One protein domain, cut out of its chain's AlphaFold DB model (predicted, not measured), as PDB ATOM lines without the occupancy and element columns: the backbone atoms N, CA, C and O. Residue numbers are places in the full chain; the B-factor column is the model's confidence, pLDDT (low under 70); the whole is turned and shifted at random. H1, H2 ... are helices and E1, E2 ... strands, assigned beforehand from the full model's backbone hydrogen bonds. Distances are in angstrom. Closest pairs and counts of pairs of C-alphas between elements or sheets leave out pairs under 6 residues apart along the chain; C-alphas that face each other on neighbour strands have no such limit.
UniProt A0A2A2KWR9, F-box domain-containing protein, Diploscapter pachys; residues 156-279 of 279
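AT A GLANCE: This is residues 156 to 279 of the 279 residues of the protein "F-box domain-containing protein" of Diploscapter pachys (UniProt A0A2A2KWR9). The chain is wound in stacked strand-helix turns, a short curved solenoid: the strands E1 to E5 stand side by side in one sheet, the helices H1 to H5 gather on one side of it, and the other side is bare. H6 follows the last strand and packs on H5, adding one more helix at that end of the body. The printed part has 124 residues, with six named helices and five named strands in the order E1 H1 E2 H2 H3 E3 H4 E4 H5 E5 H6; the sheet runs E1 E2 E3 E4 E5, all parallel, and the class is mixed, helices and strands. The whole is compact, with a radius of gyration of the C-alphas of 14.8 A, and its outline is a rod of 48 by 23 by 23 A.

HOW THE PARTS SIT: E1, residues 156 to 162, is an edge strand and the parallel neighbour of E2, residues 182 to 190; N 159 and O 185 are 2.9 A apart, within hydrogen-bond range. E2 bends by 68 degrees at residue 185. H1, residues 166 to 179, is on the sheet at a height of 10.0 A. It lies over E2 and only just over E1, where 3 of its C-alphas fall, and runs along the strands, at 0 degrees to E2 on the local plane. H2, residues 198 to 206, is not on the sheet; it is close to H1 but not clearly touching, with the C-alphas of Gly 170 and Met 203 closest at 7.4 A. H3, residues 208 to 212, is on the same face as H1 at a height of 8.2 A, only just over none of the strands, with 2 of its C-alphas falling on E2. H1 touches H3 with residues 173 to 177 alone, and their closest C-alphas, Asp 177 and Phe 209, are 5.5 A apart. E3, residues 214 to 219, is parallel to E2, with N 218 and O 188 at 2.8 A. H4, residues 225 to 230, only just on the sheet with 5 pairs of C-alphas within 10 A, only grazes it. E4, residues 238 to 244, is parallel to E3, with N 240 and O 217 at 2.7 A. H5, residues 246 to 253, only grazes the sheet and touches H4 at a shallow tilt of 16 degrees, the same way; the closest C-alphas are those of Ser 226 and Met 252, 5.7 A. E5, residues 260 to 266, is the other edge strand, parallel to E4, with N 241 and O 262 at 2.8 A. H6, residues 270 to 277, is not on the sheet but touches H5, with the C-alphas of Val 250 and Phe 273 closest at 6.5 A. Four strand-helix-strand units, two parallel neighbour strands with helices between, have right-handed crossovers: E1 H1 E2, E2 H2 H3 E3, E3 H4 E4 and E4 H5 E5. In H1 to H6 every O i to N i+4 pair is within hydrogen-bond range.

IN THESE COORDINATES: E1 begins at C-alpha 156, (-64.212, -44.642, 47.570), and measures 16.2 A. H1 is 19.7 A long and E2 21.8 A. H2 measures 12.2 A, E3 12.7 A and E4 15.9 A; E4 begins at C-alpha 238, (-45.043, -40.744, 44.332). H5 is 10.9 A, E5 16.4 A and H6 10.7 A, ending at C-alpha 277, (-23.713, -35.642, 45.660). H3 and H4 are shorter, 6.0 A and 8.8 A.

THE WHOLE: The two C-alphas farthest apart, those of Ser 179 and Cys 271, are 48.2 A apart. The sheet is twisted, and from edge to edge the way across it turns by 59 degrees. The printed part has no cut and ends at residue 279, the chain's last. No link is long. The mean pLDDT of the printed part is 88.2; residues 180 and 279 are under 70.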
ATOM      1  N   ILE A 156     -65.083 -44.469  48.740       84.19
ATOM      2  CA  ILE A 156     -64.212 -44.642  47.570       84.19
ATOM      3  C   ILE A 156     -62.892 -45.293  47.997       84.19
ATOM      4  O   ILE A 156     -62.099 -44.674  48.701       84.19
ATOM      5  N   GLN A 157     -62.600 -46.510  47.538       85.38
ATOM      6  CA  GLN A 157     -61.319 -47.159  47.824       85.38
ATOM      7  C   GLN A 157     -60.203 -46.587  46.948       85.38
ATOM      8  O   GLN A 157     -59.151 -46.216  47.459       85.38
ATOM      9  N   ASN A 158     -60.424 -46.491  45.634       88.38
ATOM     10  CA  ASN A 158     -59.461 -45.888  44.715       88.38
ATOM     11  C   ASN A 158     -60.155 -44.871  43.815       88.38
ATOM     12  O   ASN A 158     -61.072 -45.212  43.076       88.38
ATOM     13  N   LEU A 159     -59.689 -43.627  43.853       91.56
ATOM     14  CA  LEU A 159     -60.105 -42.576  42.930       91.56
ATOM     15  C   LEU A 159     -58.982 -42.283  41.938       91.56
ATOM     16  O   LEU A 159     -57.908 -41.836  42.335       91.56
ATOM     17  N   THR A 160     -59.237 -42.460  40.652       93.19
ATOM     18  CA  THR A 160     -58.299 -42.083  39.595       93.19
ATOM     19  C   THR A 160     -58.888 -40.935  38.789       93.19
ATOM     20  O   THR A 160     -59.951 -41.087  38.198       93.19
ATOM     21  N   ILE A 161     -58.210 -39.788  38.758       93.38
ATOM     22  CA  ILE A 161     -58.609 -38.625  37.952       93.38
ATOM     23  C   ILE A 161     -57.619 -38.475  36.805       93.38
ATOM     24  O   ILE A 161     -56.413 -38.434  37.048       93.38
ATOM     25  N   VAL A 162     -58.111 -38.393  35.570       92.56
ATOM     26  CA  VAL A 162     -57.266 -38.361  34.369       92.56
ATOM     27  C   VAL A 162     -57.596 -37.191  33.442       92.56
ATOM     28  O   VAL A 162     -58.731 -36.717  33.390       92.56
ATOM     29  N   ASN A 163     -56.601 -36.773  32.655       87.12
ATOM     30  CA  ASN A 163     -56.751 -35.843  31.527       87.12
ATOM     31  C   ASN A 163     -57.355 -34.470  31.880       87.12
ATOM     32  O   ASN A 163     -58.041 -33.868  31.058       87.12
ATOM     33  N   CYS A 164     -57.086 -33.951  33.079       89.12
ATOM     34  CA  CYS A 164     -57.481 -32.594  33.458       89.12
ATOM     35  C   CYS A 164     -56.379 -31.572  33.143       89.12
ATOM     36  O   CYS A 164     -55.188 -31.871  33.266       89.12
ATOM     37  N   ASN A 165     -56.779 -30.347  32.795       90.50
ATOM     38  CA  ASN A 165     -55.921 -29.168  32.926       90.50
ATOM     39  C   ASN A 165     -55.933 -28.641  34.380       90.50
ATOM     40  O   ASN A 165     -56.613 -29.199  35.245       90.50
ATOM     41  N   SER A 166     -55.173 -27.579  34.664       90.44
ATOM     42  CA  SER A 166     -55.035 -27.025  36.019       90.44
ATOM     43  C   SER A 166     -56.355 -26.503  36.594       90.44
ATOM     44  O   SER A 166     -56.700 -26.863  37.718       90.44
ATOM     45  N   ASP A 167     -57.142 -25.750  35.823       88.75
ATOM     46  CA  ASP A 167     -58.437 -25.208  36.267       88.75
ATOM     47  C   ASP A 167     -59.465 -26.304  36.587       88.75
ATOM     48  O   ASP A 167     -60.184 -26.253  37.594       88.75
ATOM     49  N   GLN A 168     -59.532 -27.321  35.727       89.75
ATOM     50  CA  GLN A 168     -60.415 -28.475  35.886       89.75
ATOM     51  C   GLN A 168     -60.029 -29.282  37.122       89.75
ATOM     52  O   GLN A 168     -60.896 -29.612  37.937       89.75
ATOM     53  N   LEU A 169     -58.730 -29.556  37.286       91.31
ATOM     54  CA  LEU A 169     -58.208 -30.267  38.446       91.31
ATOM     55  C   LEU A 169     -58.450 -29.461  39.735       91.31
ATOM     56  O   LEU A 169     -58.896 -30.011  40.740       91.31
ATOM     57  N   GLY A 170     -58.268 -28.141  39.692       91.06
ATOM     58  CA  GLY A 170     -58.567 -27.262  40.819       91.06
ATOM     59  C   GLY A 170     -60.044 -27.265  41.209       91.06
ATOM     60  O   GLY A 170     -60.380 -27.280  42.395       91.06
ATOM     61  N   SER A 171     -60.947 -27.306  40.231       90.31
ATOM     62  CA  SER A 171     -62.390 -27.350  40.475       90.31
ATOM     63  C   SER A 171     -62.829 -28.665  41.117       90.31
ATOM     64  O   SER A 171     -63.589 -28.642  42.087       90.31
ATOM     65  N   ILE A 172     -62.325 -29.810  40.644       91.06
ATOM     66  CA  ILE A 172     -62.641 -31.099  41.268       91.06
ATOM     67  C   ILE A 172     -62.032 -31.211  42.671       91.06
ATOM     68  O   ILE A 172     -62.744 -31.617  43.586       91.06
ATOM     69  N   ILE A 173     -60.790 -30.760  42.889       92.38
ATOM     70  CA  ILE A 173     -60.159 -30.747  44.223       92.38
ATOM     71  C   ILE A 173     -60.999 -29.937  45.215       92.38
ATOM     72  O   ILE A 173     -61.302 -30.434  46.298       92.38
ATOM     73  N   LYS A 174     -61.476 -28.744  44.829       90.56
ATOM     74  CA  LYS A 174     -62.365 -27.926  45.677       90.56
ATOM     75  C   LYS A 174     -63.636 -28.674  46.076       90.56
ATOM     76  O   LYS A 174     -64.065 -28.584  47.227       90.56
ATOM     77  N   VAL A 175     -64.245 -29.416  45.147       89.69
ATOM     78  CA  VAL A 175     -65.425 -30.241  45.451       89.69
ATOM     79  C   VAL A 175     -65.061 -31.375  46.405       89.69
ATOM     80  O   VAL A 175     -65.797 -31.599  47.363       89.69
ATOM     81  N   LEU A 176     -63.940 -32.066  46.186       90.06
ATOM     82  CA  LEU A 176     -63.491 -33.170  47.037       90.06
ATOM     83  C   LEU A 176     -63.192 -32.695  48.467       90.06
ATOM     84  O   LEU A 176     -63.735 -33.266  49.415       90.06
ATOM     85  N   ASP A 177     -62.461 -31.592  48.626       87.44
ATOM     86  CA  ASP A 177     -62.196 -30.970  49.928       87.44
ATOM     87  C   ASP A 177     -63.495 -30.576  50.647       87.44
ATOM     88  O   ASP A 177     -63.707 -30.920  51.814       87.44
ATOM     89  N   ALA A 178     -64.415 -29.911  49.940       84.31
ATOM     90  CA  ALA A 178     -65.693 -29.482  50.507       84.31
ATOM     91  C   ALA A 178     -66.631 -30.657  50.840       84.31
ATOM     92  O   ALA A 178     -67.430 -30.577  51.777       84.31
ATOM     93  N   SER A 179     -66.549 -31.747  50.071       77.69
ATOM     94  CA  SER A 179     -67.399 -32.929  50.230       77.69
ATOM     95  C   SER A 179     -67.053 -33.740  51.474       77.69
ATOM     96  O   SER A 179     -67.936 -34.383  52.042       77.69
ATOM     97  N   CYS A 180     -65.782 -33.699  51.893       67.94
ATOM     98  CA  CYS A 180     -65.225 -34.527  52.961       67.94
ATOM     99  C   CYS A 180     -65.479 -36.026  52.758       67.94
ATOM    100  O   CYS A 180     -65.659 -36.763  53.731       67.94
ATOM    101  N   ALA A 181     -65.537 -36.467  51.499       75.94
ATOM    102  CA  ALA A 181     -65.738 -37.867  51.174       75.94
ATOM    103  C   ALA A 181     -64.679 -38.771  51.797       75.94
ATOM    104  O   ALA A 181     -63.536 -38.378  52.034       75.94
ATOM    105  N   LYS A 182     -65.091 -40.015  52.047       79.31
ATOM    106  CA  LYS A 182     -64.180 -41.066  52.466       79.31
ATOM    107  C   LYS A 182     -63.509 -41.629  51.216       79.31
ATOM    108  O   LYS A 182     -64.172 -42.264  50.398       79.31
ATOM    109  N   ILE A 183     -62.227 -41.311  51.060       86.62
ATOM    110  CA  ILE A 183     -61.406 -41.728  49.928       86.62
ATOM    111  C   ILE A 183     -60.114 -42.323  50.478       86.62
ATOM    112  O   ILE A 183     -59.289 -41.581  51.019       86.62
ATOM    113  N   ASP A 184     -59.953 -43.639  50.356       86.25
ATOM    114  CA  ASP A 184     -58.813 -44.354  50.939       86.25
ATOM    115  C   ASP A 184     -57.526 -44.066  50.157       86.25
ATOM    116  O   ASP A 184     -56.470 -43.823  50.742       86.25
ATOM    117  N   ARG A 185     -57.606 -44.071  48.822       89.94
ATOM    118  CA  ARG A 185     -56.468 -43.798  47.946       89.94
ATOM    119  C   ARG A 185     -56.888 -43.067  46.681       89.94
ATOM    120  O   ARG A 185     -57.970 -43.277  46.136       89.94
ATOM    121  N   SER A 186     -56.012 -42.207  46.178       93.50
ATOM    122  CA  SER A 186     -56.223 -41.490  44.925       93.50
ATOM    123  C   SER A 186     -54.966 -41.387  44.078       93.50
ATOM    124  O   SER A 186     -53.843 -41.361  44.592       93.50
ATOM    125  N   ILE A 187     -55.168 -41.322  42.767       94.81
ATOM    126  CA  ILE A 187     -54.128 -41.149  41.760       94.81
ATOM    127  C   ILE A 187     -54.576 -40.051  40.796       94.81
ATOM    128  O   ILE A 187     -55.694 -40.089  40.282       94.81
ATOM    129  N   LEU A 188     -53.703 -39.078  40.553       95.81
ATOM    130  CA  LEU A 188     -53.953 -37.984  39.619       95.81
ATOM    131  C   LEU A 188     -53.054 -38.156  38.392       95.81
ATOM    132  O   LEU A 188     -51.843 -38.026  38.522       95.81
ATOM    133  N   HIS A 189     -53.633 -38.426  37.220       94.69
ATOM    134  CA  HIS A 189     -52.945 -38.510  35.925       94.69
ATOM    135  C   HIS A 189     -53.320 -37.318  35.039       94.69
ATOM    136  O   HIS A 189     -54.118 -37.411  34.107       94.69
ATOM    137  N   CYS A 190     -52.761 -36.156  35.350       92.38
ATOM    138  CA  CYS A 190     -53.071 -34.881  34.716       92.38
ATOM    139  C   CYS A 190     -51.793 -34.214  34.186       92.38
ATOM    140  O   CYS A 190     -51.470 -33.090  34.562       92.38
ATOM    141  N   ARG A 191     -51.060 -34.892  33.287       88.19
ATOM    142  CA  ARG A 191     -49.796 -34.382  32.702       88.19
ATOM    143  C   ARG A 191     -49.911 -33.000  32.060       88.19
ATOM    144  O   ARG A 191     -48.921 -32.280  32.005       88.19
ATOM    145  N   ASN A 192     -51.105 -32.654  31.583       84.69
ATOM    146  CA  ASN A 192     -51.398 -31.388  30.911       84.69
ATOM    147  C   ASN A 192     -51.809 -30.271  31.887       84.69
ATOM    148  O   ASN A 192     -52.074 -29.151  31.457       84.69
ATOM    149  N   ALA A 193     -51.899 -30.556  33.189       88.75
ATOM    150  CA  ALA A 193     -52.183 -29.550  34.199       88.75
ATOM    151  C   ALA A 193     -50.915 -28.739  34.489       88.75
ATOM    152  O   ALA A 193     -50.012 -29.208  35.180       88.75
ATOM    153  N   ILE A 194     -50.856 -27.531  33.927       89.75
ATOM    154  CA  ILE A 194     -49.758 -26.585  34.123       89.75
ATOM    155  C   ILE A 194     -50.099 -25.689  35.310       89.75
ATOM    156  O   ILE A 194     -51.069 -24.934  35.265       89.75
ATOM    157  N   PHE A 195     -49.282 -25.770  36.355       89.75
ATOM    158  CA  PHE A 195     -49.414 -24.966  37.563       89.75
ATOM    159  C   PHE A 195     -48.283 -23.949  37.614       89.75
ATOM    160  O   PHE A 195     -47.112 -24.324  37.596       89.75
ATOM    161  N   SER A 196     -48.622 -22.667  37.658       85.62
ATOM    162  CA  SER A 196     -47.635 -21.579  37.601       85.62
ATOM    163  C   SER A 196     -47.986 -20.388  38.487       85.62
ATOM    164  O   SER A 196     -47.160 -19.495  38.662       85.62
ATOM    165  N   SER A 197     -49.187 -20.364  39.064       83.81
ATOM    166  CA  SER A 197     -49.677 -19.243  39.856       83.81
ATOM    167  C   SER A 197     -49.513 -19.475  41.361       83.81
ATOM    168  O   SER A 197     -49.549 -20.604  41.848       83.81
ATOM    169  N   ASN A 198     -49.461 -18.384  42.130       83.50
ATOM    170  CA  ASN A 198     -49.512 -18.449  43.596       83.50
ATOM    171  C   ASN A 198     -50.820 -19.084  44.109       83.50
ATOM    172  O   ASN A 198     -50.866 -19.607  45.222       83.50
ATOM    173  N   SER A 199     -51.914 -19.020  43.336       86.12
ATOM    174  CA  SER A 199     -53.149 -19.727  43.696       86.12
ATOM    175  C   SER A 199     -53.014 -21.238  43.566       86.12
ATOM    176  O   SER A 199     -53.608 -21.950  44.375       86.12
ATOM    177  N   ASP A 200     -52.222 -21.721  42.607       88.19
ATOM    178  CA  ASP A 200     -51.971 -23.151  42.436       88.19
ATOM    179  C   ASP A 200     -51.162 -23.687  43.612       88.19
ATOM    180  O   ASP A 200     -51.550 -24.679  44.220       88.19
ATOM    181  N   GLU A 201     -50.094 -22.988  43.998       88.31
ATOM    182  CA  GLU A 201     -49.300 -23.344  45.178       88.31
ATOM    183  C   GLU A 201     -50.197 -23.451  46.421       88.31
ATOM    184  O   GLU A 201     -50.226 -24.485  47.089       88.31
ATOM    185  N   ARG A 202     -51.038 -22.435  46.664       89.25
ATOM    186  CA  ARG A 202     -51.998 -22.434  47.781       89.25
ATOM    187  C   ARG A 202     -53.006 -23.578  47.728       89.25
ATOM    188  O   ARG A 202     -53.485 -24.009  48.776       89.25
ATOM    189  N   MET A 203     -53.382 -24.046  46.540       91.50
ATOM    190  CA  MET A 203     -54.247 -25.216  46.406       91.50
ATOM    191  C   MET A 203     -53.533 -26.466  46.928       91.50
ATOM    192  O   MET A 203     -54.123 -27.207  47.712       91.50
ATOM    193  N   PHE A 204     -52.264 -26.675  46.557       91.44
ATOM    194  CA  PHE A 204     -51.468 -27.793  47.069       91.44
ATOM    195  C   PHE A 204     -51.256 -27.704  48.582       91.44
ATOM    196  O   PHE A 204     -51.420 -28.707  49.274       91.44
ATOM    197  N   THR A 205     -50.949 -26.523  49.119       89.19
ATOM    198  CA  THR A 205     -50.668 -26.387  50.557       89.19
ATOM    199  C   THR A 205     -51.899 -26.574  51.439       89.19
ATOM    200  O   THR A 205     -51.767 -27.055  52.561       89.19
ATOM    201  N   ASN A 206     -53.085 -26.182  50.960       89.75
ATOM    202  CA  ASN A 206     -54.294 -26.107  51.789       89.75
ATOM    203  C   ASN A 206     -55.276 -27.267  51.575       89.75
ATOM    204  O   ASN A 206     -56.240 -27.387  52.333       89.75
ATOM    205  N   SER A 207     -55.083 -28.086  50.538       90.44
ATOM    206  CA  SER A 207     -56.010 -29.174  50.226       90.44
ATOM    207  C   SER A 207     -55.793 -30.383  51.135       90.44
ATOM    208  O   SER A 207     -54.764 -31.061  51.083       90.44
ATOM    209  N   VAL A 208     -56.822 -30.702  51.919       87.38
ATOM    210  CA  VAL A 208     -56.850 -31.876  52.801       87.38
ATOM    211  C   VAL A 208     -56.947 -33.162  51.977       87.38
ATOM    212  O   VAL A 208     -56.377 -34.187  52.349       87.38
ATOM    213  N   PHE A 209     -57.643 -33.121  50.839       90.44
ATOM    214  CA  PHE A 209     -57.726 -34.227  49.892       90.44
ATOM    215  C   PHE A 209     -56.348 -34.587  49.321       90.44
ATOM    216  O   PHE A 209     -55.961 -35.761  49.335       90.44
ATOM    217  N   LEU A 210     -55.584 -33.586  48.863       92.19
ATOM    218  CA  LEU A 210     -54.235 -33.807  48.335       92.19
ATOM    219  C   LEU A 210     -53.288 -34.355  49.407       92.19
ATOM    220  O   LEU A 210     -52.510 -35.266  49.122       92.19
ATOM    221  N   GLU A 211     -53.379 -33.849  50.638       88.50
ATOM    222  CA  GLU A 211     -52.605 -34.331  51.786       88.50
ATOM    223  C   GLU A 211     -52.943 -35.783  52.154       88.50
ATOM    224  O   GLU A 211     -52.038 -36.600  52.312       88.50
ATOM    225  N   ARG A 212     -54.224 -36.140  52.285       85.25
ATOM    226  CA  ARG A 212     -54.612 -37.420  52.906       85.25
ATOM    227  C   ARG A 212     -54.793 -38.564  51.923       85.25
ATOM    228  O   ARG A 212     -54.383 -39.680  52.218       85.25
ATOM    229  N   SER A 213     -55.410 -38.300  50.775       88.06
ATOM    230  CA  SER A 213     -55.919 -39.365  49.905       88.06
ATOM    231  C   SER A 213     -55.036 -39.598  48.682       88.06
ATOM    232  O   SER A 213     -54.937 -40.726  48.203       88.06
ATOM    233  N   VAL A 214     -54.354 -38.572  48.163       93.44
ATOM    234  CA  VAL A 214     -53.536 -38.724  46.949       93.44
ATOM    235  C   VAL A 214     -52.228 -39.449  47.249       93.44
ATOM    236  O   VAL A 214     -51.393 -38.966  48.006       93.44
ATOM    237  N   ALA A 215     -52.026 -40.609  46.632       94.50
ATOM    238  CA  ALA A 215     -50.790 -41.381  46.746       94.50
ATOM    239  C   ALA A 215     -49.808 -41.078  45.606       94.50
ATOM    240  O   ALA A 215     -48.594 -41.146  45.805       94.50
ATOM    241  N   THR A 216     -50.334 -40.755  44.423       95.88
ATOM    242  CA  THR A 216     -49.533 -40.543  43.218       95.88
ATOM    243  C   THR A 216     -49.997 -39.304  42.465       95.88
ATOM    244  O   THR A 216     -51.184 -39.171  42.157       95.88
ATOM    245  N   PHE A 217     -49.039 -38.445  42.131       95.50
ATOM    246  CA  PHE A 217     -49.201 -37.305  41.239       95.50
ATOM    247  C   PHE A 217     -48.496 -37.579  39.922       95.50
ATOM    248  O   PHE A 217     -47.325 -37.937  39.909       95.50
ATOM    249  N   GLU A 218     -49.190 -37.353  38.821       95.06
ATOM    250  CA  GLU A 218     -48.626 -37.316  37.484       95.06
ATOM    251  C   GLU A 218     -49.074 -36.020  36.808       95.06
ATOM    252  O   GLU A 218     -50.205 -35.915  36.336       95.06
ATOM    253  N   ILE A 219     -48.207 -35.007  36.839       94.12
ATOM    254  CA  ILE A 219     -48.520 -33.616  36.479       94.12
ATOM    255  C   ILE A 219     -47.345 -32.954  35.750       94.12
ATOM    256  O   ILE A 219     -46.211 -33.435  35.820       94.12
ATOM    257  N   ALA A 220     -47.597 -31.826  35.078       92.38
ATOM    258  CA  ALA A 220     -46.507 -30.961  34.632       92.38
ATOM    259  C   ALA A 220     -45.745 -30.426  35.850       92.38
ATOM    260  O   ALA A 220     -46.356 -30.116  36.871       92.38
ATOM    261  N   THR A 221     -44.420 -30.327  35.749       92.38
ATOM    262  CA  THR A 221     -43.568 -29.898  36.864       92.38
ATOM    263  C   THR A 221     -43.847 -28.438  37.215       92.38
ATOM    264  O   THR A 221     -43.534 -27.559  36.408       92.38
ATOM    265  N   PRO A 222     -44.404 -28.140  38.402       92.44
ATOM    266  CA  PRO A 222     -44.607 -26.759  38.803       92.44
ATOM    267  C   PRO A 222     -43.268 -26.073  39.118       92.44
ATOM    268  O   PRO A 222     -42.327 -26.729  39.575       92.44
ATOM    269  N   PRO A 223     -43.168 -24.741  38.963       90.50
ATOM    270  CA  PRO A 223     -41.968 -23.991  39.334       90.50
ATOM    271  C   PRO A 223     -41.640 -24.132  40.830       90.50
ATOM    272  O   PRO A 223     -40.474 -24.189  41.201       90.50
ATOM    273  N   PHE A 224     -42.663 -24.291  41.673       90.69
ATOM    274  CA  PHE A 224     -42.567 -24.470  43.126       90.69
ATOM    275  C   PHE A 224     -42.449 -25.943  43.575       90.69
ATOM    276  O   PHE A 224     -42.664 -26.259  44.745       90.69
ATOM    277  N   ILE A 225     -42.123 -26.884  42.675       90.75
ATOM    278  CA  ILE A 225     -42.094 -28.322  43.009       90.75
ATOM    279  C   ILE A 225     -41.134 -28.661  44.154       90.75
ATOM    280  O   ILE A 225     -41.452 -29.495  44.997       90.75
ATOM    281  N   SER A 226     -39.983 -27.995  44.220       87.88
ATOM    282  CA  SER A 226     -38.972 -28.234  45.253       87.88
ATOM    283  C   SER A 226     -39.497 -27.918  46.651       87.88
ATOM    284  O   SER A 226     -39.271 -28.685  47.582       87.88
ATOM    285  N   GLN A 227     -40.269 -26.839  46.776       89.06
ATOM    286  CA  GLN A 227     -40.917 -26.431  48.021       89.06
ATOM    287  C   GLN A 227     -41.991 -27.441  48.427       89.06
ATOM    288  O   GLN A 227     -42.020 -27.861  49.582       89.06
ATOM    289  N   LEU A 228     -42.824 -27.893  47.477       89.50
ATOM    290  CA  LEU A 228     -43.842 -28.914  47.746       89.50
ATOM    291  C   LEU A 228     -43.220 -30.217  48.241       89.50
ATOM    292  O   LEU A 228     -43.666 -30.785  49.231       89.50
ATOM    293  N   LEU A 229     -42.169 -30.687  47.578       89.88
ATOM    294  CA  LEU A 229     -41.534 -31.958  47.913       89.88
ATOM    295  C   LEU A 229     -40.899 -31.973  49.313       89.88
ATOM    296  O   LEU A 229     -40.802 -33.034  49.923       89.88
ATOM    297  N   GLN A 230     -40.518 -30.809  49.844       87.81
ATOM    298  CA  GLN A 230     -40.003 -30.665  51.209       87.81
ATOM    299  C   GLN A 230     -41.112 -30.654  52.277       87.81
ATOM    300  O   GLN A 230     -40.827 -30.804  53.469       87.81
ATOM    301  N   MET A 231     -42.384 -30.483  51.895       88.25
ATOM    302  CA  MET A 231     -43.471 -30.393  52.872       88.25
ATOM    303  C   MET A 231     -43.748 -31.757  53.529       88.25
ATOM    304  O   MET A 231     -43.877 -32.771  52.834       88.25
ATOM    305  N   PRO A 232     -43.947 -31.809  54.862       87.38
ATOM    306  CA  PRO A 232     -44.211 -33.057  55.577       87.38
ATOM    307  C   PRO A 232     -45.421 -33.852  55.068       87.38
ATOM    308  O   PRO A 232     -45.414 -35.079  55.122       87.38
ATOM    309  N   GLN A 233     -46.447 -33.181  54.538       86.69
ATOM    310  CA  GLN A 233     -47.634 -33.843  53.986       86.69
ATOM    311  C   GLN A 233     -47.383 -34.619  52.684       86.69
ATOM    312  O   GLN A 233     -48.227 -35.412  52.269       86.69
ATOM    313  N   PHE A 234     -46.253 -34.391  52.009       89.25
ATOM    314  CA  PHE A 234     -45.973 -34.937  50.680       89.25
ATOM    315  C   PHE A 234     -44.872 -36.007  50.663       89.25
ATOM    316  O   PHE A 234     -44.567 -36.537  49.594       89.25
ATOM    317  N   ARG A 235     -44.347 -36.381  51.837       85.69
ATOM    318  CA  ARG A 235     -43.232 -37.328  51.992       85.69
ATOM    319  C   ARG A 235     -43.517 -38.696  51.362       85.69
ATOM    320  O   ARG A 235     -42.883 -39.102  50.397       85.69
ATOM    321  N   ASP A 236     -44.578 -39.381  51.772       85.88
ATOM    322  CA  ASP A 236     -44.831 -40.759  51.307       85.88
ATOM    323  C   ASP A 236     -45.479 -40.872  49.913       85.88
ATOM    324  O   ASP A 236     -46.030 -41.917  49.543       85.88
ATOM    325  N   LYS A 237     -45.427 -39.803  49.111       92.25
ATOM    326  CA  LYS A 237     -46.123 -39.721  47.825       92.25
ATOM    327  C   LYS A 237     -45.186 -39.935  46.649       92.25
ATOM    328  O   LYS A 237     -43.997 -39.630  46.690       92.25
ATOM    329  N   SER A 238     -45.748 -40.509  45.591       94.44
ATOM    330  CA  SER A 238     -45.043 -40.744  44.332       94.44
ATOM    331  C   SER A 238     -45.336 -39.616  43.350       94.44
ATOM    332  O   SER A 238     -46.494 -39.263  43.138       94.44
ATOM    333  N   TRP A 239     -44.291 -39.088  42.728       94.00
ATOM    334  CA  TRP A 239     -44.352 -37.955  41.818       94.00
ATOM    335  C   TRP A 239     -43.813 -38.366  40.455       94.00
ATOM    336  O   TRP A 239     -42.680 -38.825  40.337       94.00
ATOM    337  N   LEU A 240     -44.636 -38.200  39.427       94.81
ATOM    338  CA  LEU A 240     -44.282 -38.359  38.029       94.81
ATOM    339  C   LEU A 240     -44.416 -37.000  37.343       94.81
ATOM    340  O   LEU A 240     -45.511 -36.483  37.148       94.81
ATOM    341  N   LEU A 241     -43.280 -36.412  37.011       93.94
ATOM    342  CA  LEU A 241     -43.160 -35.037  36.554       93.94
ATOM    343  C   LEU A 241     -42.825 -35.019  35.060       93.94
ATOM    344  O   LEU A 241     -41.937 -35.751  34.620       93.94
ATOM    345  N   SER A 242     -43.551 -34.221  34.273       90.25
ATOM    346  CA  SER A 242     -43.417 -34.206  32.806       90.25
ATOM    347  C   SER A 242     -42.048 -33.701  32.332       90.25
ATOM    348  O   SER A 242     -41.306 -34.446  31.696       90.25
ATOM    349  N   GLU A 243     -41.717 -32.445  32.641       90.19
ATOM    350  CA  GLU A 243     -40.500 -31.763  32.181       90.19
ATOM    351  C   GLU A 243     -39.860 -30.972  33.317       90.19
ATOM    352  O   GLU A 243     -40.565 -30.206  33.961       90.19
ATOM    353  N   ALA A 244     -38.560 -31.117  33.580       90.44
ATOM    354  CA  ALA A 244     -37.875 -30.347  34.625       90.44
ATOM    355  C   ALA A 244     -36.633 -29.617  34.095       90.44
ATOM    356  O   ALA A 244     -35.851 -30.163  33.308       90.44
ATOM    357  N   THR A 245     -36.439 -28.378  34.552       90.88
ATOM    358  CA  THR A 245     -35.219 -27.608  34.281       90.88
ATOM    359  C   THR A 245     -34.040 -28.146  35.088       90.88
ATOM    360  O   THR A 245     -34.210 -28.912  36.039       90.88
ATOM    361  N   ASN A 246     -32.833 -27.708  34.730       87.81
ATOM    362  CA  ASN A 246     -31.611 -28.046  35.454       87.81
ATOM    363  C   ASN A 246     -31.685 -27.643  36.934       87.81
ATOM    364  O   ASN A 246     -31.503 -28.486  37.806       87.81
ATOM    365  N   GLU A 247     -32.069 -26.398  37.211       87.31
ATOM    366  CA  GLU A 247     -32.241 -25.887  38.577       87.31
ATOM    367  C   GLU A 247     -33.262 -26.707  39.378       87.31
ATOM    368  O   GLU A 247     -33.015 -27.076  40.526       87.31
ATOM    369  N   GLN A 248     -34.395 -27.059  38.759       90.25
ATOM    370  CA  GLN A 248     -35.408 -27.896  39.399       90.25
ATOM    371  C   GLN A 248     -34.866 -29.296  39.696       90.25
ATOM    372  O   GLN A 248     -35.038 -29.782  40.813       90.25
ATOM    373  N   CYS A 249     -34.181 -29.932  38.742       88.12
ATOM    374  CA  CYS A 249     -33.568 -31.244  38.946       88.12
ATOM    375  C   CYS A 249     -32.587 -31.215  40.121       88.12
ATOM    376  O   CYS A 249     -32.721 -32.024  41.035       88.12
ATOM    377  N   VAL A 250     -31.672 -30.243  40.141       87.75
ATOM    378  CA  VAL A 250     -30.699 -30.043  41.225       87.75
ATOM    379  C   VAL A 250     -31.397 -29.867  42.571       87.75
ATOM    380  O   VAL A 250     -31.059 -30.551  43.532       87.75
ATOM    381  N   SER A 251     -32.428 -29.020  42.638       86.31
ATOM    382  CA  SER A 251     -33.173 -28.789  43.881       86.31
ATOM    383  C   SER A 251     -33.895 -30.040  44.405       86.31
ATOM    384  O   SER A 251     -34.013 -30.225  45.615       86.31
ATOM    385  N   MET A 252     -34.355 -30.917  43.504       88.38
ATOM    386  CA  MET A 252     -35.047 -32.157  43.859       88.38
ATOM    387  C   MET A 252     -34.094 -33.262  44.323       88.38
ATOM    388  O   MET A 252     -34.521 -34.117  45.091       88.38
ATOM    389  N   LEU A 253     -32.816 -33.244  43.922       84.12
ATOM    390  CA  LEU A 253     -31.813 -34.209  44.405       84.12
ATOM    391  C   LEU A 253     -31.593 -34.111  45.918       84.12
ATOM    392  O   LEU A 253     -31.279 -35.108  46.564       84.12
ATOM    393  N   SER A 254     -31.780 -32.919  46.482       80.12
ATOM    394  CA  SER A 254     -31.650 -32.671  47.920       80.12
ATOM    395  C   SER A 254     -32.880 -33.100  48.726       80.12
ATOM    396  O   SER A 254     -32.823 -33.111  49.955       80.12
ATOM    397  N   VAL A 255     -33.992 -33.449  48.068       82.25
ATOM    398  CA  VAL A 255     -35.208 -33.934  48.734       82.25
ATOM    399  C   VAL A 255     -34.997 -35.389  49.133       82.25
ATOM    400  O   VAL A 255     -34.813 -36.257  48.283       82.25
ATOM    401  N   LYS A 256     -35.076 -35.677  50.434       74.62
ATOM    402  CA  LYS A 256     -34.918 -37.041  50.972       74.62
ATOM    403  C   LYS A 256     -36.241 -37.678  51.356       74.62
ATOM    404  O   LYS A 256     -36.305 -38.872  51.625       74.62
ATOM    405  N   GLU A 257     -37.285 -36.871  51.430       79.25
ATOM    406  CA  GLU A 257     -38.521 -37.258  52.070       79.25
ATOM    407  C   GLU A 257     -39.544 -37.838  51.099       79.25
ATOM    408  O   GLU A 257     -40.425 -38.560  51.550       79.25
ATOM    409  N   ALA A 258     -39.439 -37.551  49.799       79.88
ATOM    410  CA  ALA A 258     -40.349 -38.070  48.784       79.88
ATOM    411  C   ALA A 258     -40.132 -39.576  48.540       79.88
ATOM    412  O   ALA A 258     -39.008 -40.021  48.307       79.88
ATOM    413  N   LYS A 259     -41.214 -40.364  48.496       85.81
ATOM    414  CA  LYS A 259     -41.146 -41.816  48.249       85.81
ATOM    415  C   LYS A 259     -40.542 -42.166  46.890       85.81
ATOM    416  O   LYS A 259     -39.791 -43.130  46.769       85.81
ATOM    417  N   LEU A 260     -40.952 -41.444  45.849       89.25
ATOM    418  CA  LEU A 260     -40.449 -41.616  44.490       89.25
ATOM    419  C   LEU A 260     -40.642 -40.314  43.724       89.25
ATOM    420  O   LEU A 260     -41.763 -39.814  43.652       89.25
ATOM    421  N   ILE A 261     -39.581 -39.822  43.094       91.25
ATOM    422  CA  ILE A 261     -39.647 -38.747  42.105       91.25
ATOM    423  C   ILE A 261     -39.146 -39.326  40.787       91.25
ATOM    424  O   ILE A 261     -38.018 -39.809  40.695       91.25
ATOM    425  N   ARG A 262     -39.991 -39.302  39.761       91.81
ATOM    426  CA  ARG A 262     -39.640 -39.683  38.397       91.81
ATOM    427  C   ARG A 262     -39.893 -38.501  37.481       91.81
ATOM    428  O   ARG A 262     -40.998 -37.977  37.436       91.81
ATOM    429  N   ILE A 263     -38.877 -38.128  36.722       91.12
ATOM    430  CA  ILE A 263     -38.943 -37.060  35.727       91.12
ATOM    431  C   ILE A 263     -38.943 -37.733  34.354       91.12
ATOM    432  O   ILE A 263     -38.078 -38.564  34.077       91.12
ATOM    433  N   LEU A 264     -39.949 -37.451  33.528       89.31
ATOM    434  CA  LEU A 264     -40.099 -38.070  32.208       89.31
ATOM    435  C   LEU A 264     -39.134 -37.468  31.184       89.31
ATOM    436  O   LEU A 264     -38.580 -38.197  30.366       89.31
ATOM    437  N   SER A 265     -38.934 -36.154  31.241       88.69
ATOM    438  CA  SER A 265     -38.041 -35.396  30.370       88.69
ATOM    439  C   SER A 265     -37.396 -34.255  31.163       88.69
ATOM    440  O   SER A 265     -37.991 -33.704  32.084       88.69
ATOM    441  N   GLY A 266     -36.153 -33.899  30.860       86.06
ATOM    442  CA  GLY A 266     -35.465 -32.832  31.578       86.06
ATOM    443  C   GLY A 266     -34.013 -32.680  31.162       86.06
ATOM    444  O   GLY A 266     -33.488 -33.458  30.365       86.06
ATOM    445  N   LYS A 267     -33.365 -31.652  31.703       85.75
ATOM    446  CA  LYS A 267     -31.934 -31.396  31.504       85.75
ATOM    447  C   LYS A 267     -31.274 -31.276  32.865       85.75
ATOM    448  O   LYS A 267     -31.792 -30.555  33.704       85.75
ATOM    449  N   LEU A 268     -30.141 -31.943  33.056       89.38
ATOM    450  CA  LEU A 268     -29.333 -31.859  34.270       89.38
ATOM    451  C   LEU A 268     -27.855 -31.745  33.888       89.38
ATOM    452  O   LEU A 268     -27.343 -32.546  33.106       89.38
ATOM    453  N   SER A 269     -27.179 -30.743  34.435       89.25
ATOM    454  CA  SER A 269     -25.740 -30.561  34.318       89.25
ATOM    455  C   SER A 269     -25.026 -31.616  35.158       89.25
ATOM    456  O   SER A 269     -25.251 -31.724  36.363       89.25
ATOM    457  N   ILE A 270     -24.124 -32.376  34.531       87.44
ATOM    458  CA  ILE A 270     -23.312 -33.386  35.225       87.44
ATOM    459  C   ILE A 270     -22.461 -32.728  36.318       87.44
ATOM    460  O   ILE A 270     -22.334 -33.275  37.410       87.44
ATOM    461  N   CYS A 271     -21.910 -31.540  36.053       87.06
ATOM    462  CA  CYS A 271     -21.089 -30.823  37.026       87.06
ATOM    463  C   CYS A 271     -21.890 -30.465  38.286       87.06
ATOM    464  O   CYS A 271     -21.401 -30.657  39.395       87.06
ATOM    465  N   GLU A 272     -23.125 -29.987  38.122       85.38
ATOM    466  CA  GLU A 272     -23.983 -29.623  39.256       85.38
ATOM    467  C   GLU A 272     -24.499 -30.853  40.003       85.38
ATOM    468  O   GLU A 272     -24.521 -30.860  41.230       85.38
ATOM    469  N   PHE A 273     -24.823 -31.932  39.286       85.81
ATOM    470  CA  PHE A 273     -25.166 -33.216  39.898       85.81
ATOM    471  C   PHE A 273     -24.046 -33.735  40.810       85.81
ATOM    472  O   PHE A 273     -24.292 -34.085  41.965       85.81
ATOM    473  N   MET A 274     -22.803 -33.736  40.316       86.38
ATOM    474  CA  MET A 274     -21.646 -34.173  41.099       86.38
ATOM    475  C   MET A 274     -21.374 -33.247  42.289       86.38
ATOM    476  O   MET A 274     -20.951 -33.725  43.339       86.38
ATOM    477  N   ALA A 275     -21.625 -31.943  42.153       85.62
ATOM    478  CA  ALA A 275     -21.479 -30.998  43.257       85.62
ATOM    479  C   ALA A 275     -22.471 -31.280  44.398       85.62
ATOM    480  O   ALA A 275     -22.077 -31.212  45.556       85.62
ATOM    481  N   VAL A 276     -23.722 -31.641  44.086       83.75
ATOM    482  CA  VAL A 276     -24.741 -31.970  45.101       83.75
ATOM    483  C   VAL A 276     -24.470 -33.305  45.791       83.75
ATOM    484  O   VAL A 276     -24.696 -33.420  46.987       83.75
ATOM    485  N   ILE A 277     -23.983 -34.318  45.068       78.62
ATOM    486  CA  ILE A 277     -23.713 -35.642  45.660       78.62
ATOM    487  C   ILE A 277     -22.485 -35.634  46.576       78.62
ATOM    488  O   ILE A 277     -22.423 -36.413  47.524       78.62
ATOM    489  N   ASN A 278     -21.509 -34.776  46.288       75.38
ATOM    490  CA  ASN A 278     -20.281 -34.671  47.075       75.38
ATOM    491  C   ASN A 278     -20.389 -33.690  48.262       75.38
ATOM    492  O   ASN A 278     -19.393 -33.505  48.962       75.38
ATOM    493  N   ALA A 279     -21.549 -33.052  48.456       65.94
ATOM    494  CA  ALA A 279     -21.839 -32.116  49.546       65.94
ATOM    495  C   ALA A 279     -22.593 -32.803  50.696       65.94
ATOM    496  O   ALA A 279     -22.291 -32.468  51.863       65.94
TER     497      ALA A 279